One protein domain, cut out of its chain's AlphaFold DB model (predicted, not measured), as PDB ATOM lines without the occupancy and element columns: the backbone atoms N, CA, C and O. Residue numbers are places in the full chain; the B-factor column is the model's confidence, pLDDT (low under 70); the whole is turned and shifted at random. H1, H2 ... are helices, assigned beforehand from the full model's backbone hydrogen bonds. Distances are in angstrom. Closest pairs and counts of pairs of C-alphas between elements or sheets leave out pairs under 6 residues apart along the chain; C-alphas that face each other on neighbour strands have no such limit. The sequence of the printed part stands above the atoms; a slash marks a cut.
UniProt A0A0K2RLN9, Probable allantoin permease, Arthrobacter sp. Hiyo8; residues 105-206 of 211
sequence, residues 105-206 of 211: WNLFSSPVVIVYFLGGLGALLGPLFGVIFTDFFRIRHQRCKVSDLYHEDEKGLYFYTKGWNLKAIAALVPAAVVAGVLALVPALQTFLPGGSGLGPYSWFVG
ATOM      1  N   TRP A 105      51.009  23.514  31.730       84.75
ATOM      2  CA  TRP A 105      51.245  24.257  30.483       84.75
ATOM      3  C   TRP A 105      52.674  24.111  29.942       84.75
ATOM      4  O   TRP A 105      52.886  24.159  28.730       84.75
ATOM      5  N   ASN A 106      53.652  23.872  30.813       82.88
ATOM      6  CA  ASN A 106      55.023  23.616  30.394       82.88
ATOM      7  C   ASN A 106      55.151  22.263  29.667       82.88
ATOM      8  O   ASN A 106      55.915  22.154  28.712       82.88
ATOM      9  N   LEU A 107      54.350  21.253  30.041       79.38
ATOM     10  CA  LEU A 107      54.293  19.966  29.325       79.38
ATOM     11  C   LEU A 107      53.752  20.140  27.900       79.38
ATOM     12  O   LEU A 107      54.250  19.510  26.971       79.38
ATOM     13  N   PHE A 108      52.772  21.030  27.711       77.88
ATOM     14  CA  PHE A 108      52.164  21.295  26.402       77.88
ATOM     15  C   PHE A 108      53.038  22.131  25.458       77.88
ATOM     16  O   PHE A 108      52.697  22.291  24.289       77.88
ATOM     17  N   SER A 109      54.175  22.643  25.933       83.12
ATOM     18  CA  SER A 109      55.076  23.474  25.126       83.12
ATOM     19  C   SER A 109      55.877  22.672  24.091       83.12
ATOM     20  O   SER A 109      56.469  23.258  23.188       83.12
ATOM     21  N   SER A 110      55.900  21.335  24.186       82.81
ATOM     22  CA  SER A 110      56.601  20.462  23.240       82.81
ATOM     23  C   SER A 110      55.776  19.214  22.902       82.81
ATOM     24  O   SER A 110      55.472  18.428  23.804       82.81
ATOM     25  N   PRO A 111      55.480  18.953  21.611       78.12
ATOM     26  CA  PRO A 111      54.784  17.734  21.189       78.12
ATOM     27  C   PRO A 111      55.491  16.453  21.642       78.12
ATOM     28  O   PRO A 111      54.848  15.472  22.006       78.12
ATOM     29  N   VAL A 112      56.826  16.478  21.673       80.12
ATOM     30  CA  VAL A 112      57.651  15.343  22.101       80.12
ATOM     31  C   VAL A 112      57.418  15.036  23.581       80.12
ATOM     32  O   VAL A 112      57.236  13.880  23.952       80.12
ATOM     33  N   VAL A 113      57.366  16.067  24.427       80.19
ATOM     34  CA  VAL A 113      57.141  15.907  25.873       80.19
ATOM     35  C   VAL A 113      55.758  15.321  26.150       80.19
ATOM     36  O   VAL A 113      55.637  14.429  26.988       80.19
ATOM     37  N   ILE A 114      54.733  15.747  25.404       80.06
ATOM     38  CA  ILE A 114      53.373  15.202  25.517       80.06
ATOM     39  C   ILE A 114      53.359  13.698  25.209       80.06
ATOM     40  O   ILE A 114      52.778  12.925  25.970       80.06
ATOM     41  N   VAL A 115      54.016  13.273  24.125       76.56
ATOM     42  CA  VAL A 115      54.076  11.857  23.720       76.56
ATOM     43  C   VAL A 115      54.725  10.999  24.806       76.56
ATOM     44  O   VAL A 115      54.163   9.971  25.186       76.56
ATOM     45  N   TYR A 116      55.866  11.429  25.350       79.06
ATOM     46  CA  TYR A 116      56.540  10.696  26.425       79.06
ATOM     47  C   TYR A 116      55.737  10.688  27.727       79.06
ATOM     48  O   TYR A 116      55.679   9.661  28.399       79.06
ATOM     49  N   PHE A 117      55.091  11.801  28.079       82.75
ATOM     50  CA  PHE A 117      54.252  11.885  29.272       82.75
ATOM     51  C   PHE A 117      53.059  10.926  29.190       82.75
ATOM     52  O   PHE A 117      52.838  10.135  30.106       82.75
ATOM     53  N   LEU A 118      52.331  10.941  28.071       81.38
ATOM     54  CA  LEU A 118      51.198  10.042  27.834       81.38
ATOM     55  C   LEU A 118      51.636   8.574  27.778       81.38
ATOM     56  O   LEU A 118      51.009   7.725  28.411       81.38
ATOM     57  N   GLY A 119      52.740   8.280  27.084       78.50
ATOM     58  CA  GLY A 119      53.316   6.935  27.036       78.50
ATOM     59  C   GLY A 119      53.721   6.425  28.421       78.50
ATOM     60  O   GLY A 119      53.404   5.291  28.779       78.50
ATOM     61  N   GLY A 120      54.347   7.277  29.238       83.06
ATOM     62  CA  GLY A 120      54.725   6.956  30.615       83.06
ATOM     63  C   GLY A 120      53.518   6.719  31.524       83.06
ATOM     64  O   GLY A 120      53.486   5.731  32.256       83.06
ATOM     65  N   LEU A 121      52.491   7.572  31.443       85.88
ATOM     66  CA  LEU A 121      51.242   7.375  32.186       85.88
ATOM     67  C   LEU A 121      50.556   6.060  31.802       85.88
ATOM     68  O   LEU A 121      50.168   5.293  32.684       85.88
ATOM     69  N   GLY A 122      50.448   5.765  30.504       80.62
ATOM     70  CA  GLY A 122      49.870   4.513  30.016       80.62
ATOM     71  C   GLY A 122      50.649   3.283  30.487       80.62
ATOM     72  O   GLY A 122      50.047   2.303  30.925       80.62
ATOM     73  N   ALA A 123      51.982   3.355  30.476       84.56
ATOM     74  CA  ALA A 123      52.855   2.281  30.941       84.56
ATOM     75  C   ALA A 123      52.723   1.972  32.440       84.56
ATOM     76  O   ALA A 123      52.948   0.834  32.847       84.56
ATOM     77  N   LEU A 124      52.353   2.957  33.261       87.50
ATOM     78  CA  LEU A 124      52.105   2.759  34.691       87.50
ATOM     79  C   LEU A 124      50.671   2.293  34.962       87.50
ATOM     80  O   LEU A 124      50.451   1.339  35.710       87.50
ATOM     81  N   LEU A 125      49.692   2.954  34.342       88.94
ATOM     82  CA  LEU A 125      48.277   2.684  34.582       88.94
ATOM     83  C   LEU A 125      47.832   1.342  33.992       88.94
ATOM     84  O   LEU A 125      47.060   0.636  34.633       88.94
ATOM     85  N   GLY A 126      48.331   0.949  32.816       86.56
ATOM     86  CA  GLY A 126      47.955  -0.312  32.164       86.56
ATOM     87  C   GLY A 126      48.189  -1.542  33.054       86.56
ATOM     88  O   GLY A 126      47.238  -2.270  33.348       86.56
ATOM     89  N   PRO A 127      49.416  -1.765  33.555       90.38
ATOM     90  CA  PRO A 127      49.719  -2.841  34.498       90.38
ATOM     91  C   PRO A 127      48.949  -2.745  35.816       90.38
ATOM     92  O   PRO A 127      48.498  -3.772  36.324       90.38
ATOM     93  N   LEU A 128      48.746  -1.534  36.349       92.00
ATOM     94  CA  LEU A 128      47.938  -1.324  37.553       92.00
ATOM     95  C   LEU A 128      46.504  -1.829  37.352       92.00
ATOM     96  O   LEU A 128      46.019  -2.645  38.140       92.00
ATOM     97  N   PHE A 129      45.852  -1.412  36.264       91.12
ATOM     98  CA  PHE A 129      44.527  -1.905  35.899       91.12
ATOM     99  C   PHE A 129      44.532  -3.412  35.650       91.12
ATOM    100  O   PHE A 129      43.622  -4.094  36.112       91.12
ATOM    101  N   GLY A 130      45.557  -3.958  34.991       89.50
ATOM    102  CA  GLY A 130      45.685  -5.397  34.747       89.50
ATOM    103  C   GLY A 130      45.731  -6.229  36.031       89.50
ATOM    104  O   GLY A 130      45.041  -7.251  36.131       89.50
ATOM    105  N   VAL A 131      46.483  -5.780  37.041       93.19
ATOM    106  CA  VAL A 131      46.548  -6.438  38.357       93.19
ATOM    107  C   VAL A 131      45.199  -6.357  39.072       93.19
ATOM    108  O   VAL A 131      44.706  -7.387  39.532       93.19
ATOM    109  N   ILE A 132      44.568  -5.178  39.115       92.88
ATOM    110  CA  ILE A 132      43.253  -4.987  39.757       92.88
ATOM    111  C   ILE A 132      42.178  -5.836  39.063       92.88
ATOM    112  O   ILE A 132      41.392  -6.514  39.725       92.88
ATOM    113  N   PHE A 133      42.158  -5.839  37.729       93.69
ATOM    114  CA  PHE A 133      41.198  -6.595  36.930       93.69
ATOM    115  C   PHE A 133      41.348  -8.102  37.157       93.69
ATOM    116  O   PHE A 133      40.363  -8.806  37.388       93.69
ATOM    117  N   THR A 134      42.587  -8.598  37.151       93.38
ATOM    118  CA  THR A 134      42.881 -10.013  37.404       93.38
ATOM    119  C   THR A 134      42.504 -10.409  38.830       93.38
ATOM    120  O   THR A 134      41.873 -11.450  39.030       93.38
ATOM    121  N   ASP A 135      42.825  -9.578  39.825       93.25
ATOM    122  CA  ASP A 135      42.454  -9.838  41.216       93.25
ATOM    123  C   ASP A 135      40.931  -9.918  41.374       93.25
ATOM    124  O   ASP A 135      40.414 -10.911  41.886       93.25
ATOM    125  N   PHE A 136      40.193  -8.941  40.843       94.12
ATOM    126  CA  PHE A 136      38.744  -8.888  41.006       94.12
ATOM    127  C   PHE A 136      38.012 -10.001  40.246       94.12
ATOM    128  O   PHE A 136      37.211 -10.728  40.837       94.12
ATOM    129  N   PHE A 137      38.274 -10.175  38.947       93.81
ATOM    130  CA  PHE A 137      37.510 -11.113  38.116       93.81
ATOM    131  C   PHE A 137      38.011 -12.553  38.220       93.81
ATOM    132  O   PHE A 137      37.199 -13.479  38.266       93.81
ATOM    133  N   ARG A 138      39.333 -12.766  38.251       94.56
ATOM    134  CA  ARG A 138      39.917 -14.110  38.130       94.56
ATOM    135  C   ARG A 138      40.242 -14.760  39.469       94.56
ATOM    136  O   ARG A 138      40.062 -15.973  39.575       94.56
ATOM    137  N   ILE A 139      40.750 -13.994  40.437       92.94
ATOM    138  CA  ILE A 139      41.164 -14.511  41.755       92.94
ATOM    139  C   ILE A 139      39.985 -14.479  42.729       92.94
ATOM    140  O   ILE A 139      39.669 -15.482  43.365       92.94
ATOM    141  N   ARG A 140      39.310 -13.331  42.831       91.56
ATOM    142  CA  ARG A 140      38.212 -13.107  43.781       91.56
ATOM    143  C   ARG A 140      36.836 -13.431  43.222       91.56
ATOM    144  O   ARG A 140      35.864 -13.385  43.972       91.56
ATOM    145  N   HIS A 141      36.738 -13.769  41.936       94.06
ATOM    146  CA  HIS A 141      35.480 -14.129  41.277       94.06
ATOM    147  C   HIS A 141      34.361 -13.105  41.540       94.06
ATOM    148  O   HIS A 141      33.241 -13.470  41.893       94.06
ATOM    149  N   GLN A 142      34.694 -11.816  41.414       94.31
ATOM    150  CA  GLN A 142      33.809 -10.665  41.629       94.31
ATOM    151  C   GLN A 142      33.278 -10.520  43.066       94.31
ATOM    152  O   GLN A 142      32.308  -9.802  43.308       94.31
ATOM    153  N   ARG A 143      33.908 -11.182  44.046       91.81
ATOM    154  CA  ARG A 143      33.542 -11.075  45.464       91.81
ATOM    155  C   ARG A 143      34.489 -10.126  46.186       91.81
ATOM    156  O   ARG A 143      35.682 -10.392  46.307       91.81
ATOM    157  N   CYS A 144      33.941  -9.042  46.726       91.44
ATOM    158  CA  CYS A 144      34.676  -8.087  47.546       91.44
ATOM    159  C   CYS A 144      33.944  -7.870  48.875       91.44
ATOM    160  O   CYS A 144      32.786  -7.456  48.900       91.44
ATOM    161  N   LYS A 145      34.615  -8.168  49.990       91.75
ATOM    162  CA  LYS A 145      34.085  -7.930  51.336       91.75
ATOM    163  C   LYS A 145      34.370  -6.490  51.768       91.75
ATOM    164  O   LYS A 145      35.460  -6.193  52.236       91.75
ATOM    165  N   VAL A 146      33.388  -5.606  51.604       90.88
ATOM    166  CA  VAL A 146      33.549  -4.159  51.843       90.88
ATOM    167  C   VAL A 146      33.930  -3.835  53.287       90.88
ATOM    168  O   VAL A 146      34.743  -2.947  53.506       90.88
ATOM    169  N   SER A 147      33.418  -4.578  54.272       89.38
ATOM    170  CA  SER A 147      33.742  -4.346  55.689       89.38
ATOM    171  C   SER A 147      35.243  -4.392  55.974       89.38
ATOM    172  O   SER A 147      35.744  -3.590  56.755       89.38
ATOM    173  N   ASP A 148      35.961  -5.300  55.314       89.19
ATOM    174  CA  ASP A 148      37.376  -5.551  55.587       89.19
ATOM    175  C   ASP A 148      38.285  -4.551  54.849       89.19
ATOM    176  O   ASP A 148      39.471  -4.494  55.144       89.19
ATOM    177  N   LEU A 149      37.753  -3.751  53.909       88.94
ATOM    178  CA  LEU A 149      38.499  -2.676  53.232       88.94
ATOM    179  C   LEU A 149      38.710  -1.442  54.124       88.94
ATOM    180  O   LEU A 149      39.603  -0.649  53.850       88.94
ATOM    181  N   TYR A 150      37.891  -1.278  55.166       87.06
ATOM    182  CA  TYR A 150      37.909  -0.112  56.060       87.06
ATOM    183  C   TYR A 150      38.491  -0.416  57.449       87.06
ATOM    184  O   TYR A 150      38.405   0.427  58.339       87.06
ATOM    185  N   HIS A 151      39.052  -1.610  57.658       83.69
ATOM    186  CA  HIS A 151      39.653  -2.011  58.930       83.69
ATOM    187  C   HIS A 151      41.111  -2.427  58.728       83.69
ATOM    188  O   HIS A 151      41.422  -3.202  57.829       83.69
ATOM    189  N   GLU A 152      41.989  -1.966  59.616       81.56
ATOM    190  CA  GLU A 152      43.424  -2.292  59.621       81.56
ATOM    191  C   GLU A 152      43.748  -3.525  60.491       81.56
ATOM    192  O   GLU A 152      44.847  -3.647  61.024       81.56
ATOM    193  N   ASP A 153      42.789  -4.439  60.676       85.88
ATOM    194  CA  ASP A 153      43.006  -5.658  61.465       85.88
ATOM    195  C   ASP A 153      44.063  -6.542  60.790       85.88
ATOM    196  O   ASP A 153      43.926  -6.886  59.614       85.88
ATOM    197  N   GLU A 154      45.082  -6.969  61.542       85.75
ATOM    198  CA  GLU A 154      46.139  -7.860  61.057       85.75
ATOM    199  C   GLU A 154      45.598  -9.184  60.497       85.75
ATOM    200  O   GLU A 154      46.216  -9.805  59.629       85.75
ATOM    201  N   LYS A 155      44.427  -9.618  60.980       84.25
ATOM    202  CA  LYS A 155      43.724 -10.824  60.512       84.25
ATOM    203  C   LYS A 155      42.750 -10.550  59.363       84.25
ATOM    204  O   LYS A 155      42.107 -11.480  58.872       84.25
ATOM    205  N   GLY A 156      42.620  -9.294  58.942       85.06
ATOM    206  CA  GLY A 156      41.750  -8.874  57.854       85.06
ATOM    207  C   GLY A 156      42.179  -9.460  56.509       85.06
ATOM    208  O   GLY A 156      43.365  -9.601  56.207       85.06
ATOM    209  N   LEU A 157      41.199  -9.755  55.649       86.69
ATOM    210  CA  LEU A 157      41.428 -10.362  54.329       86.69
ATOM    211  C   LEU A 157      42.355  -9.548  53.408       86.69
ATOM    212  O   LEU A 157      42.921 -10.111  52.468       86.69
ATOM    213  N   TYR A 158      42.480  -8.239  53.647       88.94
ATOM    214  CA  TYR A 158      43.273  -7.316  52.830       88.94
ATOM    215  C   TYR A 158      44.477  -6.718  53.566       88.94
ATOM    216  O   TYR A 158      45.135  -5.842  53.013       88.94
ATOM    217  N   PHE A 159      44.793  -7.186  54.775       87.19
ATOM    218  CA  PHE A 159      45.961  -6.699  55.512       87.19
ATOM    219  C   PHE A 159      47.273  -7.294  54.984       87.19
ATOM    220  O   PHE A 159      48.315  -6.644  55.006       87.19
ATOM    221  N   TYR A 160      47.232  -8.519  54.446       88.56
ATOM    222  CA  TYR A 160      48.391  -9.216  53.876       88.56
ATOM    223  C   TYR A 160      49.622  -9.178  54.806       88.56
ATOM    224  O   TYR A 160      49.541  -9.563  55.969       88.56
ATOM    225  N   THR A 161      50.786  -8.751  54.303       86.62
ATOM    226  CA  THR A 161      52.022  -8.643  55.078       86.62
ATOM    227  C   THR A 161      52.254  -7.181  55.445       86.62
ATOM    228  O   THR A 161      52.764  -6.411  54.634       86.62
ATOM    229  N   LYS A 162      51.883  -6.798  56.676       87.00
ATOM    230  CA  LYS A 162      52.011  -5.422  57.205       87.00
ATOM    231  C   LYS A 162      51.292  -4.357  56.355       87.00
ATOM    232  O   LYS A 162      51.837  -3.278  56.139       87.00
ATOM    233  N   GLY A 163      50.119  -4.673  55.815       86.62
ATOM    234  CA  GLY A 163      49.360  -3.796  54.915       86.62
ATOM    235  C   GLY A 163      49.730  -3.920  53.432       86.62
ATOM    236  O   GLY A 163      49.092  -3.289  52.594       86.62
ATOM    237  N   TRP A 164      50.731  -4.735  53.069       89.19
ATOM    238  CA  TRP A 164      51.220  -4.839  51.691       89.19
ATOM    239  C   TRP A 164      50.940  -6.201  51.061       89.19
ATOM    240  O   TRP A 164      51.343  -7.251  51.570       89.19
ATOM    241  N   ASN A 165      50.328  -6.185  49.874       91.75
ATOM    242  CA  ASN A 165      50.217  -7.367  49.027       91.75
ATOM    243  C   ASN A 165      51.480  -7.537  48.169       91.75
ATOM    244  O   ASN A 165      51.546  -7.079  47.027       91.75
ATOM    245  N   LEU A 166      52.480  -8.240  48.706       91.81
ATOM    246  CA  LEU A 166      53.752  -8.474  48.010       91.81
ATOM    247  C   LEU A 166      53.586  -9.202  46.667       91.81
ATOM    248  O   LEU A 166      54.359  -8.956  45.748       91.81
ATOM    249  N   LYS A 167      52.561 -10.054  46.519       90.44
ATOM    250  CA  LYS A 167      52.275 -10.741  45.248       90.44
ATOM    251  C   LYS A 167      51.776  -9.763  44.187       90.44
ATOM    252  O   LYS A 167      52.205  -9.843  43.041       90.44
ATOM    253  N   ALA A 168      50.909  -8.823  44.569       90.44
ATOM    254  CA  ALA A 168      50.438  -7.778  43.664       90.44
ATOM    255  C   ALA A 168      51.576  -6.834  43.254       90.44
ATOM    256  O   ALA A 168      51.691  -6.504  42.081       90.44
ATOM    257  N   ILE A 169      52.463  -6.466  44.186       93.06
ATOM    258  CA  ILE A 169      53.645  -5.638  43.885       93.06
ATOM    259  C   ILE A 169      54.602  -6.380  42.945       93.06
ATOM    260  O   ILE A 169      55.063  -5.805  41.961       93.06
ATOM    261  N   ALA A 170      54.861  -7.664  43.206       92.81
ATOM    262  CA  ALA A 170      55.710  -8.498  42.359       92.81
ATOM    263  C   ALA A 170      55.121  -8.729  40.956       92.81
ATOM    264  O   ALA A 170      55.879  -8.984  40.027       92.81
ATOM    265  N   ALA A 171      53.800  -8.621  40.780       92.00
ATOM    266  CA  ALA A 171      53.170  -8.606  39.462       92.00
ATOM    267  C   ALA A 171      53.240  -7.214  38.807       92.00
ATOM    268  O   ALA A 171      53.540  -7.102  37.621       92.00
ATOM    269  N   LEU A 172      53.000  -6.154  39.584       93.12
ATOM    270  CA  LEU A 172      52.925  -4.776  39.103       93.12
ATOM    271  C   LEU A 172      54.279  -4.242  38.633       93.12
ATOM    272  O   LEU A 172      54.366  -3.697  37.538       93.12
ATOM    273  N   VAL A 173      55.330  -4.381  39.447       94.38
ATOM    274  CA  VAL A 173      56.628  -3.738  39.188       94.38
ATOM    275  C   VAL A 173      57.276  -4.254  37.896       94.38
ATOM    276  O   VAL A 173      57.592  -3.426  37.043       94.38
ATOM    277  N   PRO A 174      57.431  -5.574  37.666       92.38
ATOM    278  CA  PRO A 174      57.998  -6.067  36.412       92.38
ATOM    279  C   PRO A 174      57.133  -5.704  35.202       92.38
ATOM    280  O   PRO A 174      57.669  -5.323  34.166       92.38
ATOM    281  N   ALA A 175      55.804  -5.767  35.336       88.88
ATOM    282  CA  ALA A 175      54.892  -5.408  34.254       88.88
ATOM    283  C   ALA A 175      54.985  -3.916  33.889       88.88
ATOM    284  O   ALA A 175      55.036  -3.588  32.707       88.88
ATOM    285  N   ALA A 176      55.079  -3.023  34.878       89.25
ATOM    286  CA  ALA A 176      55.295  -1.589  34.680       89.25
ATOM    287  C   ALA A 176      56.661  -1.279  34.060       89.25
ATOM    288  O   ALA A 176      56.751  -0.426  33.181       89.25
ATOM    289  N   VAL A 177      57.718  -1.996  34.455       90.12
ATOM    290  CA  VAL A 177      59.047  -1.848  33.844       90.12
ATOM    291  C   VAL A 177      59.017  -2.270  32.377       90.12
ATOM    292  O   VAL A 177      59.465  -1.514  31.519       90.12
ATOM    293  N   VAL A 178      58.451  -3.439  32.068       87.19
ATOM    294  CA  VAL A 178      58.331  -3.921  30.683       87.19
ATOM    295  C   VAL A 178      57.480  -2.962  29.851       87.19
ATOM    296  O   VAL A 178      57.905  -2.554  28.772       87.19
ATOM    297  N   ALA A 179      56.319  -2.544  30.360       84.56
ATOM    298  CA  ALA A 179      55.453  -1.587  29.679       84.56
ATOM    299  C   ALA A 179      56.146  -0.232  29.467       84.56
ATOM    300  O   ALA A 179      56.039   0.340  28.388       84.56
ATOM    301  N   GLY A 180      56.903   0.253  30.454       83.75
ATOM    302  CA  GLY A 180      57.659   1.503  30.366       83.75
ATOM    303  C   GLY A 180      58.758   1.446  29.313       83.75
ATOM    304  O   GLY A 180      58.878   2.360  28.503       83.75
ATOM    305  N   VAL A 181      59.519   0.349  29.266       83.94
ATOM    306  CA  VAL A 181      60.548   0.133  28.238       83.94
ATOM    307  C   VAL A 181      59.918   0.086  26.846       83.94
ATOM    308  O   VAL A 181      60.406   0.747  25.934       83.94
ATOM    309  N   LEU A 182      58.805  -0.631  26.679       78.56
ATOM    310  CA  LEU A 182      58.097  -0.698  25.398       78.56
ATOM    311  C   LEU A 182      57.513   0.659  24.978       78.56
ATOM    312  O   LEU A 182      57.581   1.017  23.805       78.56
ATOM    313  N   ALA A 183      56.961   1.421  25.923       75.75
ATOM    314  CA  ALA A 183      56.314   2.698  25.645       75.75
ATOM    315  C   ALA A 183      57.306   3.840  25.393       75.75
ATOM    316  O   ALA A 183      56.993   4.745  24.623       75.75
ATOM    317  N   LEU A 184      58.482   3.825  26.031       77.00
ATOM    318  CA  LEU A 184      59.413   4.961  26.033       77.00
ATOM    319  C   LEU A 184      60.657   4.752  25.157       77.00
ATOM    320  O   LEU A 184      61.368   5.721  24.915       77.00
ATOM    321  N   VAL A 185      60.942   3.537  24.671       78.75
ATOM    322  CA  VAL A 185      62.079   3.281  23.768       78.75
ATOM    323  C   VAL A 185      61.613   3.363  22.307       78.75
ATOM    324  O   VAL A 185      60.938   2.444  21.836       78.75
ATOM    325  N   PRO A 186      62.014   4.398  21.537       69.44
ATOM    326  CA  PRO A 186      61.512   4.612  20.175       69.44
ATOM    327  C   PRO A 186      61.783   3.438  19.225       69.44
ATOM    328  O   PRO A 186      60.954   3.103  18.386       69.44
ATOM    329  N   ALA A 187      62.921   2.756  19.395       67.19
ATOM    330  CA  ALA A 187      63.279   1.591  18.586       67.19
ATOM    331  C   ALA A 187      62.314   0.405  18.776       67.19
ATOM    332  O   ALA A 187      62.070  -0.351  17.836       67.19
ATOM    333  N   LEU A 188      61.736   0.246  19.973       63.41
ATOM    334  CA  LEU A 188      60.777  -0.824  20.267       63.41
ATOM    335  C   LEU A 188      59.371  -0.486  19.775       63.41
ATOM    336  O   LEU A 188      58.643  -1.395  19.377       63.41
ATOM    337  N   GLN A 189      59.027   0.803  19.702       60.91
ATOM    338  CA  GLN A 189      57.791   1.249  19.061       60.91
ATOM    339  C   GLN A 189      57.765   0.833  17.588       60.91
ATOM    340  O   GLN A 189      56.739   0.379  17.111       60.91
ATOM    341  N   THR A 190      58.898   0.879  16.879       57.78
ATOM    342  CA  THR A 190      58.984   0.477  15.463       57.78
ATOM    343  C   THR A 190      59.101  -1.033  15.221       57.78
ATOM    344  O   THR A 190      58.895  -1.480  14.095       57.78
ATOM    345  N   PHE A 191      59.458  -1.821  16.242       50.53
ATOM    346  CA  PHE A 191      59.794  -3.245  16.092       50.53
ATOM    347  C   PHE A 191      58.580  -4.180  16.215       50.53
ATOM    348  O   PHE A 191      58.607  -5.309  15.731       50.53
ATOM    349  N   LEU A 192      57.497  -3.724  16.853       53.00
ATOM    350  CA  LEU A 192      56.254  -4.485  16.952       53.00
ATOM    351  C   LEU A 192      55.419  -4.300  15.667       53.00
ATOM    352  O   LEU A 192      55.194  -3.160  15.254       53.00
ATOM    353  N   PRO A 193      54.921  -5.374  15.019       41.75
ATOM    354  CA  PRO A 193      54.011  -5.241  13.882       41.75
ATOM    355  C   PRO A 193      52.731  -4.513  14.340       41.75
ATOM    356  O   PRO A 193      51.985  -5.030  15.168       41.75
ATOM    357  N   GLY A 194      52.517  -3.282  13.852       47.75
ATOM    358  CA  GLY A 194      51.518  -2.324  14.370       47.75
ATOM    359  C   GLY A 194      52.109  -1.059  15.024       47.75
ATOM    360  O   GLY A 194      51.368  -0.194  15.485       47.75
ATOM    361  N   GLY A 195      53.438  -0.931  15.038       42.06
ATOM    362  CA  GLY A 195      54.227   0.094  15.724       42.06
ATOM    363  C   GLY A 195      54.040   1.560  15.323       42.06
ATOM    364  O   GLY A 195      54.366   2.458  16.092       42.06
ATOM    365  N   SER A 196      53.461   1.829  14.152       46.72
ATOM    366  CA  SER A 196      53.016   3.175  13.762       46.72
ATOM    367  C   SER A 196      51.578   3.493  14.204       46.72
ATOM    368  O   SER A 196      51.186   4.656  14.180       46.72
ATOM    369  N   GLY A 197      50.797   2.484  14.619       43.66
ATOM    370  CA  GLY A 197      49.402   2.612  15.071       43.66
ATOM    371  C   GLY A 197      49.214   2.518  16.591       43.66
ATOM    372  O   GLY A 197      48.228   3.018  17.125       43.66
ATOM    373  N   LEU A 198      50.178   1.947  17.318       47.44
ATOM    374  CA  LEU A 198      50.222   1.940  18.786       47.44
ATOM    375  C   LEU A 198      50.936   3.183  19.327       47.44
ATOM    376  O   LEU A 198      51.812   3.086  20.185       47.44
ATOM    377  N   GLY A 199      50.566   4.366  18.833       50.06
ATOM    378  CA  GLY A 199      51.015   5.618  19.439       50.06
ATOM    379  C   GLY A 199      50.680   5.674  20.944       50.06
ATOM    380  O   GLY A 199      49.997   4.783  21.464       50.06
ATOM    381  N   PRO A 200      51.081   6.742  21.655       49.38
ATOM    382  CA  PRO A 200      50.831   6.956  23.097       49.38
ATOM    383  C   PRO A 200      49.341   6.949  23.536       49.38
ATOM    384  O   PRO A 200      49.022   7.289  24.670       49.38
ATOM    385  N   TYR A 201      48.428   6.541  22.651       46.31
ATOM    386  CA  TYR A 201      46.975   6.478  22.774       46.31
ATOM    387  C   TYR A 201      46.408   5.040  22.762       46.31
ATOM    388  O   TYR A 201      45.208   4.865  22.584       46.31
ATOM    389  N   SER A 202      47.214   3.995  22.971       51.22
ATOM    390  CA  SER A 202      46.799   2.579  22.804       51.22
ATOM    391  C   SER A 202      46.260   1.869  24.068       51.22
ATOM    392  O   SER A 202      46.002   0.666  24.061       51.22
ATOM    393  N   TRP A 203      46.019   2.625  25.138       50.81
ATOM    394  CA  TRP A 203      45.635   2.212  26.497       50.81
ATOM    395  C   TRP A 203      44.405   1.287  26.678       50.81
ATOM    396  O   TRP A 203      44.222   0.793  27.789       50.81
ATOM    397  N   PHE A 204      43.616   0.964  25.640       43.38
ATOM    398  CA  PHE A 204      42.496   0.000  25.735       43.38
ATOM    399  C   PHE A 204      42.385  -1.061  24.612       43.38
ATOM    400  O   PHE A 204      41.376  -1.758  24.566       43.38
ATOM    401  N   VAL A 205      43.435  -1.289  23.801       42.22
ATOM    402  CA  VAL A 205      43.529  -2.318  22.723       42.22
ATOM    403  C   VAL A 205      42.836  -1.965  21.388       42.22
ATOM    404  O   VAL A 205      41.658  -1.632  21.354       42.22
ATOM    405  N   GLY A 206      43.549  -2.164  20.263       31.52
ATOM    406  CA  GLY A 206      42.977  -2.392  18.922       31.52
ATOM    407  C   GLY A 206      43.708  -1.651  17.787       31.52
ATOM    408  O   GLY A 206      43.899  -0.444  17.910       31.52
TER     409      GLY A 206
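What this domain is: This is residues 105 to 206 of the 211 residues of the protein "Probable allantoin permease" of Arthrobacter sp. Hiyo8 (UniProt A0A0K2RLN9). Two long helices, H1 and H3, run side by side in opposite directions, with a loop head holding tiny H2 at one end and short H4 turned across the other end of H3. The printed part has 102 residues with four named helices, H1 to H4 in chain order, all helix. It is loose, radius of gyration of the C-alphas 17.6 A, spanning 49 by 33 by 20 A.

How they stand to each other: H1, residues 111 to 139, touches H3, residues 166 to 184, at a shallow tilt of 30 degrees, opposite ways; their closest C-alphas, of Ala 123 and Ala 179, are 4.8 A apart. H4, residues 186 to 191, only just touches H3, only at the corner, with 3 pairs of C-alphas within 8 A, Leu 182 and Leu 188 closest at 5.8 A; they stand about perpendicular, 89 degrees. H2, residues 146 to 149, touches no helix. O i to N i+4 pairs are within hydrogen-bond range throughout H4, 24 of 25 in H1 and 14 of 15 in H3; H2 is too short.

Where its parts are: H1 measures 40.6 A from C-alpha 111 at (54.784, 17.734, 21.189); H3 measures 26.4 A. C-alpha 191 ends H4 at (59.794, -3.245, 16.092).

The domain as a whole: The printed part has no cut. The link H2 to H3 is long. Residues 186 to 206 have pLDDT under 70.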